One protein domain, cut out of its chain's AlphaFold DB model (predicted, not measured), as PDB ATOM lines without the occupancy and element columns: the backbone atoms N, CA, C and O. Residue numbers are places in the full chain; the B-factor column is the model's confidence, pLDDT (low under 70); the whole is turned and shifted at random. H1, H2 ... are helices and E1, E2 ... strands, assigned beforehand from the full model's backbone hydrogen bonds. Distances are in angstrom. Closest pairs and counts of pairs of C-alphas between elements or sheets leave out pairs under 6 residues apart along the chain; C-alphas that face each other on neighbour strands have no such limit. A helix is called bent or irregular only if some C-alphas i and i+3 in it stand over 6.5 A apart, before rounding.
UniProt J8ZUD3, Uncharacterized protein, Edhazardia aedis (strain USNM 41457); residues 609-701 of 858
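Overview. This is residues 609 to 701 of the 858 residues of an uncharacterized protein of Edhazardia aedis (strain USNM 41457) (UniProt J8ZUD3). A small sheet of three strands, E2, E1 and E3, is drawn out into the E1 and E2 hairpin at one end of the domain, while H2 and H4 pack together toward the other end, H4 farther out. H1 and H3 graze the sheet, H5 lies near H1 and H2, and the contacts among the helices are few. The 93 printed residues have five named helices and four named strands, in the order H1 H2 E1 E2 H3 E3 E4 H4 H5; the sheet is antiparallel and the class is mixed, helices and strands. The whole is compact, with a radius of gyration of the C-alphas of 14.2 A, yet only just elongated, spanning 46 by 23 by 21 A.

Along the chain. In the sheet, E1 is residues 635 to 642, 22.3 A long from C-alpha 635 at (1.583, -10.684, -32.693) to C-alpha 642 at (-2.929, -30.494, -23.496). E2 is residues 645 to 648 and E3 residues 666 to 670, 13.0 A long. H1 is residues 612 to 621, 14.3 A, beginning at C-alpha 612 at (-4.875, -13.232, -21.838); it is irregular, with C-alphas 616 and 619 7.2 A apart. H2 is residues 625 to 633, 12.5 A, H3 residues 655 to 658, E4 residues 674 to 676, and H4 residues 678 to 686, 11.3 A. H5, residues 693 to 699, ends at C-alpha 699 at (10.972, -5.004, -22.495).

Arrangement. The inner strand E1 is staggered: residues 635 to 639 pair with E3 and residues 639 to 642 with E2. N 637 and O 668 of E1 and E3 are 3.0 A apart, and N 640 and O 647 of the E1 and E2 hairpin 3.2 A, both within hydrogen-bond range. E2, H3 and E3 form a split strand-helix-strand unit, two strands running the same way with E1 between them, and its crossover is right-handed. Residues 609 to 610 pair antiparallel with residues 667 to 668 of E3. H1 only grazes the sheet with residues 612 to 615, and H3 with residues 655 to 658. H2 and H4 touch at a steep tilt of 59 degrees, opposite ways; their closest C-alphas, of Cys 626 and Asp 680, are 5.2 A apart. H1 and H2 are close but not clearly touching, with the C-alphas of Asn 619 and Leu 628 closest at 6.9 A. H2 and H5 are also close but not clearly touching, the C-alphas of Leu 627 and Glu 695 being closest at 7.2 A. E4 pairs with no named strand; the closest C-alphas of H2 and E4, Gln 633 and Ile 674, are 6.7 A apart. In H2, H4 and H5 every O i to N i+4 pair is within hydrogen-bond range, in H1 3 of 6, and H3 is too short for such a pair.

Size, cuts and confidence. The two C-alphas farthest apart, of Gln 644 and Asp 688, are 47.1 A apart. The printed part has no cut, and no link is long. The mean pLDDT of the printed part is 79.4; residue 619, residues 641 to 649 and residues 686 to 693 are under 70.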
ATOM      1  N   ARG A 609       6.267 -14.826 -22.473       86.56
ATOM      2  CA  ARG A 609       4.961 -15.487 -22.347       86.56
ATOM      3  C   ARG A 609       4.075 -14.752 -21.349       86.56
ATOM      4  O   ARG A 609       4.532 -14.424 -20.258       86.56
ATOM      5  N   ILE A 610       2.813 -14.530 -21.707       85.50
ATOM      6  CA  ILE A 610       1.808 -13.853 -20.869       85.50
ATOM      7  C   ILE A 610       0.475 -14.615 -20.879       85.50
ATOM      8  O   ILE A 610       0.257 -15.474 -21.726       85.50
ATOM      9  N   PHE A 611      -0.438 -14.293 -19.962       83.25
ATOM     10  CA  PHE A 611      -1.821 -14.794 -19.986       83.25
ATOM     11  C   PHE A 611      -2.773 -13.760 -20.626       83.25
ATOM     12  O   PHE A 611      -2.526 -12.558 -20.484       83.25
ATOM     13  N   PRO A 612      -3.895 -14.162 -21.261       82.81
ATOM     14  CA  PRO A 612      -4.875 -13.232 -21.838       82.81
ATOM     15  C   PRO A 612      -5.428 -12.220 -20.831       82.81
ATOM     16  O   PRO A 612      -5.672 -11.066 -21.176       82.81
ATOM     17  N   GLN A 613      -5.565 -12.620 -19.562       78.69
ATOM     18  CA  GLN A 613      -5.995 -11.725 -18.487       78.69
ATOM     19  C   GLN A 613      -4.964 -10.626 -18.181       78.69
ATOM     20  O   GLN A 613      -5.339  -9.502 -17.861       78.69
ATOM     21  N   PHE A 614      -3.669 -10.918 -18.328       74.94
ATOM     22  CA  PHE A 614      -2.614  -9.910 -18.209       74.94
ATOM     23  C   PHE A 614      -2.652  -8.955 -19.408       74.94
ATOM     24  O   PHE A 614      -2.626  -7.743 -19.221       74.94
ATOM     25  N   ALA A 615      -2.835  -9.487 -20.623       77.50
ATOM     26  CA  ALA A 615      -2.976  -8.684 -21.839       77.50
ATOM     27  C   ALA A 615      -4.164  -7.698 -21.782       77.50
ATOM     28  O   ALA A 615      -4.027  -6.568 -22.241       77.50
ATOM     29  N   LYS A 616      -5.292  -8.082 -21.159       78.00
ATOM     30  CA  LYS A 616      -6.436  -7.183 -20.886       78.00
ATOM     31  C   LYS A 616      -6.066  -5.984 -20.009       78.00
ATOM     32  O   LYS A 616      -6.596  -4.897 -20.216       78.00
ATOM     33  N   ASN A 617      -5.157  -6.172 -19.056       78.12
ATOM     34  CA  ASN A 617      -4.804  -5.158 -18.063       78.12
ATOM     35  C   ASN A 617      -3.595  -4.293 -18.466       78.12
ATOM     36  O   ASN A 617      -3.356  -3.267 -17.829       78.12
ATOM     37  N   MET A 618      -2.835  -4.656 -19.508       74.06
ATOM     38  CA  MET A 618      -1.607  -3.935 -19.887       74.06
ATOM     39  C   MET A 618      -1.836  -2.452 -20.196       74.06
ATOM     40  O   MET A 618      -1.041  -1.627 -19.755       74.06
ATOM     41  N   ASN A 619      -2.958  -2.090 -20.827       69.19
ATOM     42  CA  ASN A 619      -3.303  -0.692 -21.126       69.19
ATOM     43  C   ASN A 619      -3.539   0.177 -19.869       69.19
ATOM     44  O   ASN A 619      -3.583   1.399 -19.976       69.19
ATOM     45  N   ILE A 620      -3.701  -0.438 -18.692       73.62
ATOM     46  CA  ILE A 620      -3.841   0.241 -17.390       73.62
ATOM     47  C   ILE A 620      -2.496   0.260 -16.636       73.62
ATOM     48  O   ILE A 620      -2.228   1.170 -15.853       73.62
ATOM     49  N   ILE A 621      -1.654  -0.758 -16.847       72.56
ATOM     50  CA  ILE A 621      -0.420  -0.981 -16.079       72.56
ATOM     51  C   ILE A 621       0.790  -0.296 -16.729       72.56
ATOM     52  O   ILE A 621       1.607   0.297 -16.023       72.56
ATOM     53  N   MET A 622       0.921  -0.372 -18.056       76.31
ATOM     54  CA  MET A 622       2.036   0.229 -18.788       76.31
ATOM     55  C   MET A 622       1.826   1.743 -18.904       76.31
ATOM     56  O   MET A 622       0.755   2.206 -19.289       76.31
ATOM     57  N   ARG A 623       2.854   2.525 -18.566       79.38
ATOM     58  CA  ARG A 623       2.807   3.996 -18.503       79.38
ATOM     59  C   ARG A 623       3.579   4.664 -19.635       79.38
ATOM     60  O   ARG A 623       3.405   5.855 -19.874       79.38
ATOM     61  N   ASN A 624       4.471   3.929 -20.290       80.44
ATOM     62  CA  ASN A 624       5.317   4.406 -21.369       80.44
ATOM     63  C   ASN A 624       4.575   4.298 -22.718       80.44
ATOM     64  O   ASN A 624       4.324   3.178 -23.173       80.44
ATOM     65  N   PRO A 625       4.265   5.422 -23.399       86.25
ATOM     66  CA  PRO A 625       3.534   5.401 -24.668       86.25
ATOM     67  C   PRO A 625       4.221   4.585 -25.769       86.25
ATOM     68  O   PRO A 625       3.540   3.924 -26.548       86.25
ATOM     69  N   CYS A 626       5.560   4.568 -25.810       90.50
ATOM     70  CA  CYS A 626       6.304   3.750 -26.770       90.50
ATOM     71  C   CYS A 626       6.098   2.249 -26.503       90.50
ATOM     72  O   CYS A 626       5.823   1.487 -27.428       90.50
ATOM     73  N   LEU A 627       6.147   1.815 -25.237       89.50
ATOM     74  CA  LEU A 627       5.943   0.403 -24.895       89.50
ATOM     75  C   LEU A 627       4.499  -0.053 -25.141       89.50
ATOM     76  O   LEU A 627       4.302  -1.166 -25.624       89.50
ATOM     77  N   LEU A 628       3.509   0.809 -24.883       89.50
ATOM     78  CA  LEU A 628       2.110   0.572 -25.263       89.50
ATOM     79  C   LEU A 628       1.964   0.407 -26.785       89.50
ATOM     80  O   LEU A 628       1.409  -0.592 -27.241       89.50
ATOM     81  N   LYS A 629       2.537   1.324 -27.576       91.94
ATOM     82  CA  LYS A 629       2.548   1.263 -29.050       91.94
ATOM     83  C   LYS A 629       3.155  -0.047 -29.567       91.94
ATOM     84  O   LYS A 629       2.618  -0.642 -30.502       91.94
ATOM     85  N   ILE A 630       4.242  -0.520 -28.954       93.38
ATOM     86  CA  ILE A 630       4.861  -1.814 -29.281       93.38
ATOM     87  C   ILE A 630       3.919  -2.970 -28.901       93.38
ATOM     88  O   ILE A 630       3.672  -3.848 -29.728       93.38
ATOM     89  N   PHE A 631       3.349  -2.967 -27.692       91.38
ATOM     90  CA  PHE A 631       2.436  -4.008 -27.199       91.38
ATOM     91  C   PHE A 631       1.186  -4.188 -28.079       91.38
ATOM     92  O   PHE A 631       0.811  -5.317 -28.408       91.38
ATOM     93  N   GLU A 632       0.574  -3.089 -28.526       90.25
ATOM     94  CA  GLU A 632      -0.591  -3.115 -29.420       90.25
ATOM     95  C   GLU A 632      -0.273  -3.692 -30.808       90.25
ATOM     96  O   GLU A 632      -1.131  -4.327 -31.430       90.25
ATOM     97  N   GLN A 633       0.958  -3.503 -31.295       92.69
ATOM     98  CA  GLN A 633       1.397  -3.958 -32.618       92.69
ATOM     99  C   GLN A 633       1.974  -5.385 -32.630       92.69
ATOM    100  O   GLN A 633       2.070  -5.993 -33.704       92.69
ATOM    101  N   CYS A 634       2.292  -5.946 -31.457       93.50
ATOM    102  CA  CYS A 634       2.746  -7.329 -31.301       93.50
ATOM    103  C   CYS A 634       1.777  -8.347 -31.921       93.50
ATOM    104  O   CYS A 634       0.557  -8.156 -31.980       93.50
ATOM    105  N   LYS A 635       2.342  -9.474 -32.359       93.44
ATOM    106  CA  LYS A 635       1.583 -10.684 -32.693       93.44
ATOM    107  C   LYS A 635       1.679 -11.672 -31.540       93.44
ATOM    108  O   LYS A 635       2.608 -11.618 -30.741       93.44
ATOM    109  N   TYR A 636       0.727 -12.588 -31.471       91.19
ATOM    110  CA  TYR A 636       0.630 -13.561 -30.392       91.19
ATOM    111  C   TYR A 636       0.384 -14.955 -30.973       91.19
ATOM    112  O   TYR A 636      -0.402 -15.093 -31.910       91.19
ATOM    113  N   MET A 637       1.020 -15.984 -30.420       89.94
ATOM    114  CA  MET A 637       0.663 -17.390 -30.661       89.94
ATOM    115  C   MET A 637       0.065 -17.981 -29.388       89.94
ATOM    116  O   MET A 637       0.546 -17.698 -28.288       89.94
ATOM    117  N   VAL A 638      -0.982 -18.793 -29.528       85.12
ATOM    118  CA  VAL A 638      -1.652 -19.435 -28.390       85.12
ATOM    119  C   VAL A 638      -0.952 -20.756 -28.069       85.12
ATOM    120  O   VAL A 638      -0.774 -21.611 -28.938       85.12
ATOM    121  N   GLU A 639      -0.546 -20.901 -26.811       81.50
ATOM    122  CA  GLU A 639      -0.001 -22.112 -26.206       81.50
ATOM    123  C   GLU A 639      -1.138 -22.788 -25.422       81.50
ATOM    124  O   GLU A 639      -1.543 -22.307 -24.356       81.50
ATOM    125  N   GLU A 640      -1.683 -23.876 -25.973       72.56
ATOM    126  CA  GLU A 640      -2.766 -24.631 -25.334       72.56
ATOM    127  C   GLU A 640      -2.202 -25.763 -24.459       72.56
ATOM    128  O   GLU A 640      -1.417 -26.591 -24.942       72.56
ATOM    129  N   PRO A 641      -2.589 -25.836 -23.171       62.69
ATOM    130  CA  PRO A 641      -2.187 -26.929 -22.301       62.69
ATOM    131  C   PRO A 641      -2.996 -28.189 -22.638       62.69
ATOM    132  O   PRO A 641      -4.140 -28.335 -22.210       62.69
ATOM    133  N   THR A 642      -2.393 -29.127 -23.372       58.94
ATOM    134  CA  THR A 642      -2.929 -30.494 -23.496       58.94
ATOM    135  C   THR A 642      -2.191 -31.436 -22.546       58.94
ATOM    136  O   THR A 642      -1.015 -31.226 -22.249       58.94
ATOM    137  N   ASN A 643      -2.871 -32.477 -22.059       52.91
ATOM    138  CA  ASN A 643      -2.444 -33.262 -20.889       52.91
ATOM    139  C   ASN A 643      -1.058 -33.934 -20.980       52.91
ATOM    140  O   ASN A 643      -0.570 -34.400 -19.952       52.91
ATOM    141  N   GLN A 644      -0.432 -34.020 -22.160       53.31
ATOM    142  CA  GLN A 644       0.890 -34.644 -22.330       53.31
ATOM    143  C   GLN A 644       1.844 -33.907 -23.293       53.31
ATOM    144  O   GLN A 644       2.995 -34.317 -23.401       53.31
ATOM    145  N   ASN A 645       1.426 -32.829 -23.970       55.25
ATOM    146  CA  ASN A 645       2.300 -32.049 -24.860       55.25
ATOM    147  C   ASN A 645       1.878 -30.572 -24.947       55.25
ATOM    148  O   ASN A 645       0.693 -30.236 -24.913       55.25
ATOM    149  N   ILE A 646       2.863 -29.690 -25.127       59.59
ATOM    150  CA  ILE A 646       2.630 -28.270 -25.414       59.59
ATOM    151  C   ILE A 646       2.384 -28.121 -26.918       59.59
ATOM    152  O   ILE A 646       3.311 -28.280 -27.714       59.59
ATOM    153  N   ILE A 647       1.151 -27.795 -27.313       63.72
ATOM    154  CA  ILE A 647       0.826 -27.466 -28.705       63.72
ATOM    155  C   ILE A 647       0.871 -25.944 -28.862       63.72
ATOM    156  O   ILE A 647       0.068 -25.213 -28.282       63.72
ATOM    157  N   LEU A 648       1.829 -25.471 -29.660       64.56
ATOM    158  CA  LEU A 648       1.889 -24.085 -30.119       64.56
ATOM    159  C   LEU A 648       1.110 -23.960 -31.428       64.56
ATOM    160  O   LEU A 648       1.526 -24.493 -32.462       64.56
ATOM    161  N   HIS A 649       0.002 -23.222 -31.397       68.25
ATOM    162  CA  HIS A 649      -0.722 -22.863 -32.613       68.25
ATOM    163  C   HIS A 649       0.151 -21.952 -33.477       68.25
ATOM    164  O   HIS A 649       0.507 -20.850 -33.069       68.25
ATOM    165  N   ARG A 650       0.484 -22.401 -34.696       71.94
ATOM    166  CA  ARG A 650       1.342 -21.651 -35.641       71.94
ATOM    167  C   ARG A 650       0.706 -20.353 -36.158       71.94
ATOM    168  O   ARG A 650       1.392 -19.538 -36.772       71.94
ATOM    169  N   SER A 651      -0.592 -20.167 -35.943       82.75
ATOM    170  CA  SER A 651      -1.335 -18.968 -36.328       82.75
ATOM    171  C   SER A 651      -0.921 -17.762 -35.481       82.75
ATOM    172  O   SER A 651      -0.945 -17.814 -34.252       82.75
ATOM    173  N   LYS A 652      -0.568 -16.655 -36.143       89.06
ATOM    174  CA  LYS A 652      -0.296 -15.359 -35.503       89.06
ATOM    175  C   LYS A 652      -1.604 -14.581 -35.329       89.06
ATOM    176  O   LYS A 652      -2.251 -14.237 -36.315       89.06
ATOM    177  N   TYR A 653      -1.952 -14.247 -34.092       90.31
ATOM    178  CA  TYR A 653      -3.138 -13.470 -33.730       90.31
ATOM    179  C   TYR A 653      -2.779 -12.025 -33.357       90.31
ATOM    180  O   TYR A 653      -1.671 -11.735 -32.900       90.31
ATOM    181  N   SER A 654      -3.727 -11.108 -33.547       90.38
ATOM    182  CA  SER A 654      -3.667  -9.725 -33.050       90.38
ATOM    183  C   SER A 654      -4.165  -9.623 -31.607       90.38
ATOM    184  O   SER A 654      -4.958 -10.461 -31.174       90.38
ATOM    185  N   LEU A 655      -3.785  -8.556 -30.890       87.94
ATOM    186  CA  LEU A 655      -4.246  -8.302 -29.518       87.94
ATOM    187  C   LEU A 655      -5.774  -8.462 -29.389       87.94
ATOM    188  O   LEU A 655      -6.233  -9.252 -28.575       87.94
ATOM    189  N   LYS A 656      -6.570  -7.821 -30.260       87.75
ATOM    190  CA  LYS A 656      -8.047  -7.897 -30.229       87.75
ATOM    191  C   LYS A 656      -8.607  -9.323 -30.316       87.75
ATOM    192  O   LYS A 656      -9.607  -9.612 -29.670       87.75
ATOM    193  N   GLN A 657      -7.987 -10.208 -31.098       88.25
ATOM    194  CA  GLN A 657      -8.414 -11.612 -31.209       88.25
ATOM    195  C   GLN A 657      -8.059 -12.401 -29.943       88.25
ATOM    196  O   GLN A 657      -8.836 -13.228 -29.480       88.25
ATOM    197  N   VAL A 658      -6.897 -12.106 -29.362       84.62
ATOM    198  CA  VAL A 658      -6.336 -12.779 -28.185       84.62
ATOM    199  C   VAL A 658      -7.139 -12.517 -26.909       84.62
ATOM    200  O   VAL A 658      -7.275 -13.417 -26.084       84.62
ATOM    201  N   LEU A 659      -7.732 -11.326 -26.755       83.50
ATOM    202  CA  LEU A 659      -8.568 -10.990 -25.589       83.50
ATOM    203  C   LEU A 659      -9.825 -11.883 -25.459       83.50
ATOM    204  O   LEU A 659     -10.429 -11.923 -24.383       83.50
ATOM    205  N   ASN A 660     -10.194 -12.613 -26.519       84.81
ATOM    206  CA  ASN A 660     -11.350 -13.512 -26.562       84.81
ATOM    207  C   ASN A 660     -11.012 -14.983 -26.238       84.81
ATOM    208  O   ASN A 660     -11.926 -15.800 -26.160       84.81
ATOM    209  N   TYR A 661      -9.734 -15.338 -26.054       79.69
ATOM    210  CA  TYR A 661      -9.322 -16.695 -25.666       79.69
ATOM    211  C   TYR A 661      -9.478 -16.945 -24.154       79.69
ATOM    212  O   TYR A 661      -9.498 -16.007 -23.352       79.69
ATOM    213  N   ASP A 662      -9.570 -18.225 -23.763       74.88
ATOM    214  CA  ASP A 662      -9.651 -18.661 -22.360       74.88
ATOM    215  C   ASP A 662      -8.458 -18.129 -21.550       74.88
ATOM    216  O   ASP A 662      -7.300 -18.276 -21.945       74.88
ATOM    217  N   ILE A 663      -8.746 -17.539 -20.386       74.38
ATOM    218  CA  ILE A 663      -7.764 -16.962 -19.457       74.38
ATOM    219  C   ILE A 663      -6.668 -17.945 -19.011       74.38
ATOM    220  O   ILE A 663      -5.611 -17.496 -18.570       74.38
ATOM    221  N   ARG A 664      -6.912 -19.259 -19.115       73.19
ATOM    222  CA  ARG A 664      -5.973 -20.335 -18.758       73.19
ATOM    223  C   ARG A 664      -4.903 -20.592 -19.820       73.19
ATOM    224  O   ARG A 664      -3.856 -21.147 -19.486       73.19
ATOM    225  N   ASN A 665      -5.142 -20.200 -21.072       80.31
ATOM    226  CA  ASN A 665      -4.171 -20.377 -22.150       80.31
ATOM    227  C   ASN A 665      -2.966 -19.454 -21.941       80.31
ATOM    228  O   ASN A 665      -3.103 -18.342 -21.430       80.31
ATOM    229  N   LYS A 666      -1.779 -19.889 -22.370       83.69
ATOM    230  CA  LYS A 666      -0.597 -19.018 -22.415       83.69
ATOM    231  C   LYS A 666      -0.461 -18.408 -23.805       83.69
ATOM    232  O   LYS A 666      -0.924 -18.960 -24.800       83.69
ATOM    233  N   LEU A 667       0.165 -17.243 -23.868       86.31
ATOM    234  CA  LEU A 667       0.368 -16.474 -25.086       86.31
ATOM    235  C   LEU A 667       1.854 -16.226 -25.263       86.31
ATOM    236  O   LEU A 667       2.471 -15.560 -24.432       86.31
ATOM    237  N   TYR A 668       2.415 -16.727 -26.353       89.06
ATOM    238  CA  TYR A 668       3.761 -16.385 -26.778       89.06
ATOM    239  C   TYR A 668       3.716 -15.041 -27.513       89.06
ATOM    240  O   TYR A 668       3.009 -14.918 -28.516       89.06
ATOM    241  N   VAL A 669       4.442 -14.034 -27.022       90.44
ATOM    242  CA  VAL A 669       4.488 -12.692 -27.628       90.44
ATOM    243  C   VAL A 669       5.546 -12.660 -28.731       90.44
ATOM    244  O   VAL A 669       6.653 -13.163 -28.549       90.44
ATOM    245  N   ILE A 670       5.202 -12.078 -29.880       91.69
ATOM    246  CA  ILE A 670       6.056 -11.987 -31.068       91.69
ATOM    247  C   ILE A 670       6.181 -10.527 -31.500       91.69
ATOM    248  O   ILE A 670       5.226  -9.899 -31.970       91.69
ATOM    249  N   PHE A 671       7.406 -10.029 -31.408       93.00
ATOM    250  CA  PHE A 671       7.839  -8.719 -31.871       93.00
ATOM    251  C   PHE A 671       8.245  -8.831 -33.346       93.00
ATOM    252  O   PHE A 671       9.378  -9.176 -33.688       93.00
ATOM    253  N   ASP A 672       7.262  -8.646 -34.225       87.19
ATOM    254  CA  ASP A 672       7.329  -8.979 -35.654       87.19
ATOM    255  C   ASP A 672       7.753  -7.764 -36.499       87.19
ATOM    256  O   ASP A 672       6.969  -7.239 -37.286       87.19
ATOM    257  N   ASN A 673       8.989  -7.293 -36.290       88.25
ATOM    258  CA  ASN A 673       9.591  -6.137 -36.973       88.25
ATOM    259  C   ASN A 673       8.737  -4.853 -36.905       88.25
ATOM    260  O   ASN A 673       8.493  -4.195 -37.916       88.25
ATOM    261  N   ILE A 674       8.280  -4.502 -35.703       93.56
ATOM    262  CA  ILE A 674       7.433  -3.326 -35.458       93.56
ATOM    263  C   ILE A 674       8.249  -2.051 -35.711       93.56
ATOM    264  O   ILE A 674       9.330  -1.889 -35.144       93.56
ATOM    265  N   GLU A 675       7.738  -1.144 -36.547       94.00
ATOM    266  CA  GLU A 675       8.401   0.133 -36.830       94.00
ATOM    267  C   GLU A 675       8.069   1.189 -35.766       94.00
ATOM    268  O   GLU A 675       6.899   1.484 -35.506       94.00
ATOM    269  N   ILE A 676       9.110   1.801 -35.204       93.62
ATOM    270  CA  ILE A 676       9.032   2.982 -34.333       93.62
ATOM    271  C   ILE A 676       9.933   4.096 -34.891       93.62
ATOM    272  O   ILE A 676      10.803   3.836 -35.724       93.62
ATOM    273  N   ASP A 677       9.736   5.336 -34.459       90.12
ATOM    274  CA  ASP A 677      10.524   6.498 -34.888       90.12
ATOM    275  C   ASP A 677      11.426   7.065 -33.770       90.12
ATOM    276  O   ASP A 677      11.472   6.561 -32.644       90.12
ATOM    277  N   ILE A 678      12.189   8.119 -34.086       83.50
ATOM    278  CA  ILE A 678      13.067   8.808 -33.122       83.50
ATOM    279  C   ILE A 678      12.271   9.427 -31.964       83.50
ATOM    280  O   ILE A 678      12.801   9.510 -30.857       83.50
ATOM    281  N   ALA A 679      11.024   9.863 -32.168       84.81
ATOM    282  CA  ALA A 679      10.212  10.436 -31.098       84.81
ATOM    283  C   ALA A 679       9.728   9.342 -30.133       84.81
ATOM    284  O   ALA A 679       9.838   9.524 -28.920       84.81
ATOM    285  N   ASP A 680       9.301   8.183 -30.643       88.31
ATOM    286  CA  ASP A 680       9.029   6.994 -29.828       88.31
ATOM    287  C   ASP A 680      10.270   6.579 -29.022       88.31
ATOM    288  O   ASP A 680      10.178   6.343 -27.818       88.31
ATOM    289  N   LEU A 681      11.440   6.520 -29.672       82.81
ATOM    290  CA  LEU A 681      12.704   6.143 -29.037       82.81
ATOM    291  C   LEU A 681      13.130   7.172 -27.977       82.81
ATOM    292  O   LEU A 681      13.527   6.792 -26.877       82.81
ATOM    293  N   LYS A 682      12.970   8.476 -28.248       76.12
ATOM    294  CA  LYS A 682      13.137   9.535 -27.241       76.12
ATOM    295  C   LYS A 682      12.159   9.327 -26.075       76.12
ATOM    296  O   LYS A 682      12.588   9.353 -24.931       76.12
ATOM    297  N   VAL A 683      10.878   9.027 -26.305       80.38
ATOM    298  CA  VAL A 683       9.922   8.717 -25.219       80.38
ATOM    299  C   VAL A 683      10.333   7.465 -24.428       80.38
ATOM    300  O   VAL A 683      10.198   7.443 -23.203       80.38
ATOM    301  N   LEU A 684      10.880   6.444 -25.090       78.88
ATOM    302  CA  LEU A 684      11.354   5.222 -24.446       78.88
ATOM    303  C   LEU A 684      12.539   5.483 -23.505       78.88
ATOM    304  O   LEU A 684      12.489   5.067 -22.347       78.88
ATOM    305  N   LEU A 685      13.563   6.181 -24.005       70.62
ATOM    306  CA  LEU A 685      14.825   6.440 -23.306       70.62
ATOM    307  C   LEU A 685      14.718   7.576 -22.269       70.62
ATOM    308  O   LEU A 685      15.356   7.512 -21.218       70.62
ATOM    309  N   LEU A 686      13.916   8.612 -22.551       61.16
ATOM    310  CA  LEU A 686      14.000   9.923 -21.887       61.16
ATOM    311  C   LEU A 686      12.817  10.300 -20.989       61.16
ATOM    312  O   LEU A 686      12.930  11.286 -20.273       61.16
ATOM    313  N   SER A 687      11.675   9.605 -21.051       60.28
ATOM    314  CA  SER A 687      10.483  10.017 -20.283       60.28
ATOM    315  C   SER A 687      10.745  10.018 -18.766       60.28
ATOM    316  O   SER A 687      11.379   9.111 -18.242       60.28
ATOM    317  N   ASP A 688      10.184  10.983 -18.036       47.75
ATOM    318  CA  ASP A 688      10.435  11.143 -16.587       47.75
ATOM    319  C   ASP A 688       9.788  10.047 -15.717       47.75
ATOM    320  O   ASP A 688      10.061   9.916 -14.522       47.75
ATOM    321  N   ASN A 689       8.903   9.241 -16.310       53.91
ATOM    322  CA  ASN A 689       8.213   8.161 -15.623       53.91
ATOM    323  C   ASN A 689       9.105   6.925 -15.523       53.91
ATOM    324  O   ASN A 689       9.453   6.321 -16.545       53.91
ATOM    325  N   TYR A 690       9.340   6.475 -14.288       58.97
ATOM    326  CA  TYR A 690       9.720   5.095 -13.992       58.97
ATOM    327  C   TYR A 690       8.911   4.127 -14.868       58.97
ATOM    328  O   TYR A 690       7.690   4.266 -14.993       58.97
ATOM    329  N   LEU A 691       9.594   3.130 -15.440       62.47
ATOM    330  CA  LEU A 691       8.935   1.917 -15.933       62.47
ATOM    331  C   LEU A 691       8.163   1.242 -14.779       62.47
ATOM    332  O   LEU A 691       8.198   1.689 -13.634       62.47
ATOM    333  N   THR A 692       7.491   0.142 -15.067       66.12
ATOM    334  CA  THR A 692       6.861  -0.764 -14.102       66.12
ATOM    335  C   THR A 692       7.466  -2.160 -14.238       66.12
ATOM    336  O   THR A 692       8.073  -2.481 -15.259       66.12
ATOM    337  N   GLN A 693       7.258  -3.036 -13.251       67.69
ATOM    338  CA  GLN A 693       7.719  -4.430 -13.342       67.69
ATOM    339  C   GLN A 693       7.163  -5.142 -14.593       67.69
ATOM    340  O   GLN A 693       7.868  -5.918 -15.233       67.69
ATOM    341  N   ALA A 694       5.920  -4.832 -14.978       70.25
ATOM    342  CA  ALA A 694       5.297  -5.331 -16.202       70.25
ATOM    343  C   ALA A 694       6.001  -4.818 -17.470       70.25
ATOM    344  O   ALA A 694       6.264  -5.598 -18.382       70.25
ATOM    345  N   GLU A 695       6.347  -3.529 -17.516       77.06
ATOM    346  CA  GLU A 695       7.092  -2.933 -18.630       77.06
ATOM    347  C   GLU A 695       8.519  -3.465 -18.740       77.06
ATOM    348  O   GLU A 695       8.995  -3.637 -19.857       77.06
ATOM    349  N   ILE A 696       9.185  -3.761 -17.621       74.56
ATOM    350  CA  ILE A 696      10.510  -4.399 -17.595       74.56
ATOM    351  C   ILE A 696      10.430  -5.807 -18.184       74.56
ATOM    352  O   ILE A 696      11.119  -6.094 -19.158       74.56
ATOM    353  N   ILE A 697       9.534  -6.655 -17.665       77.25
ATOM    354  CA  ILE A 697       9.341  -8.030 -18.159       77.25
ATOM    355  C   ILE A 697       8.952  -8.030 -19.646       77.25
ATOM    356  O   ILE A 697       9.439  -8.856 -20.412       77.25
ATOM    357  N   PHE A 698       8.112  -7.082 -20.074       84.81
ATOM    358  CA  PHE A 698       7.764  -6.903 -21.482       84.81
ATOM    359  C   PHE A 698       8.970  -6.480 -22.339       84.81
ATOM    360  O   PHE A 698       9.195  -7.045 -23.409       84.81
ATOM    361  N   SER A 699       9.767  -5.529 -21.840       86.00
ATOM    362  CA  SER A 699      10.972  -5.004 -22.495       86.00
ATOM    363  C   SER A 699      12.068  -6.056 -22.673       86.00
ATOM    364  O   SER A 699      12.785  -6.017 -23.664       86.00
ATOM    365  N   GLU A 700      12.169  -7.045 -21.779       82.50
ATOM    366  CA  GLU A 700      13.113  -8.158 -21.947       82.50
ATOM    367  C   GLU A 700      12.855  -9.001 -23.210       82.50
ATOM    368  O   GLU A 700      13.768  -9.663 -23.708       82.50
ATOM    369  N   GLY A 701      11.619  -9.007 -23.726       86.19
ATOM    370  CA  GLY A 701      11.216  -9.821 -24.875       86.19
ATOM    371  C   GLY A 701      11.693  -9.301 -26.235       86.19
ATOM    372  O   GLY A 701      11.592 -10.027 -27.228       86.19
TER     373      GLY A 701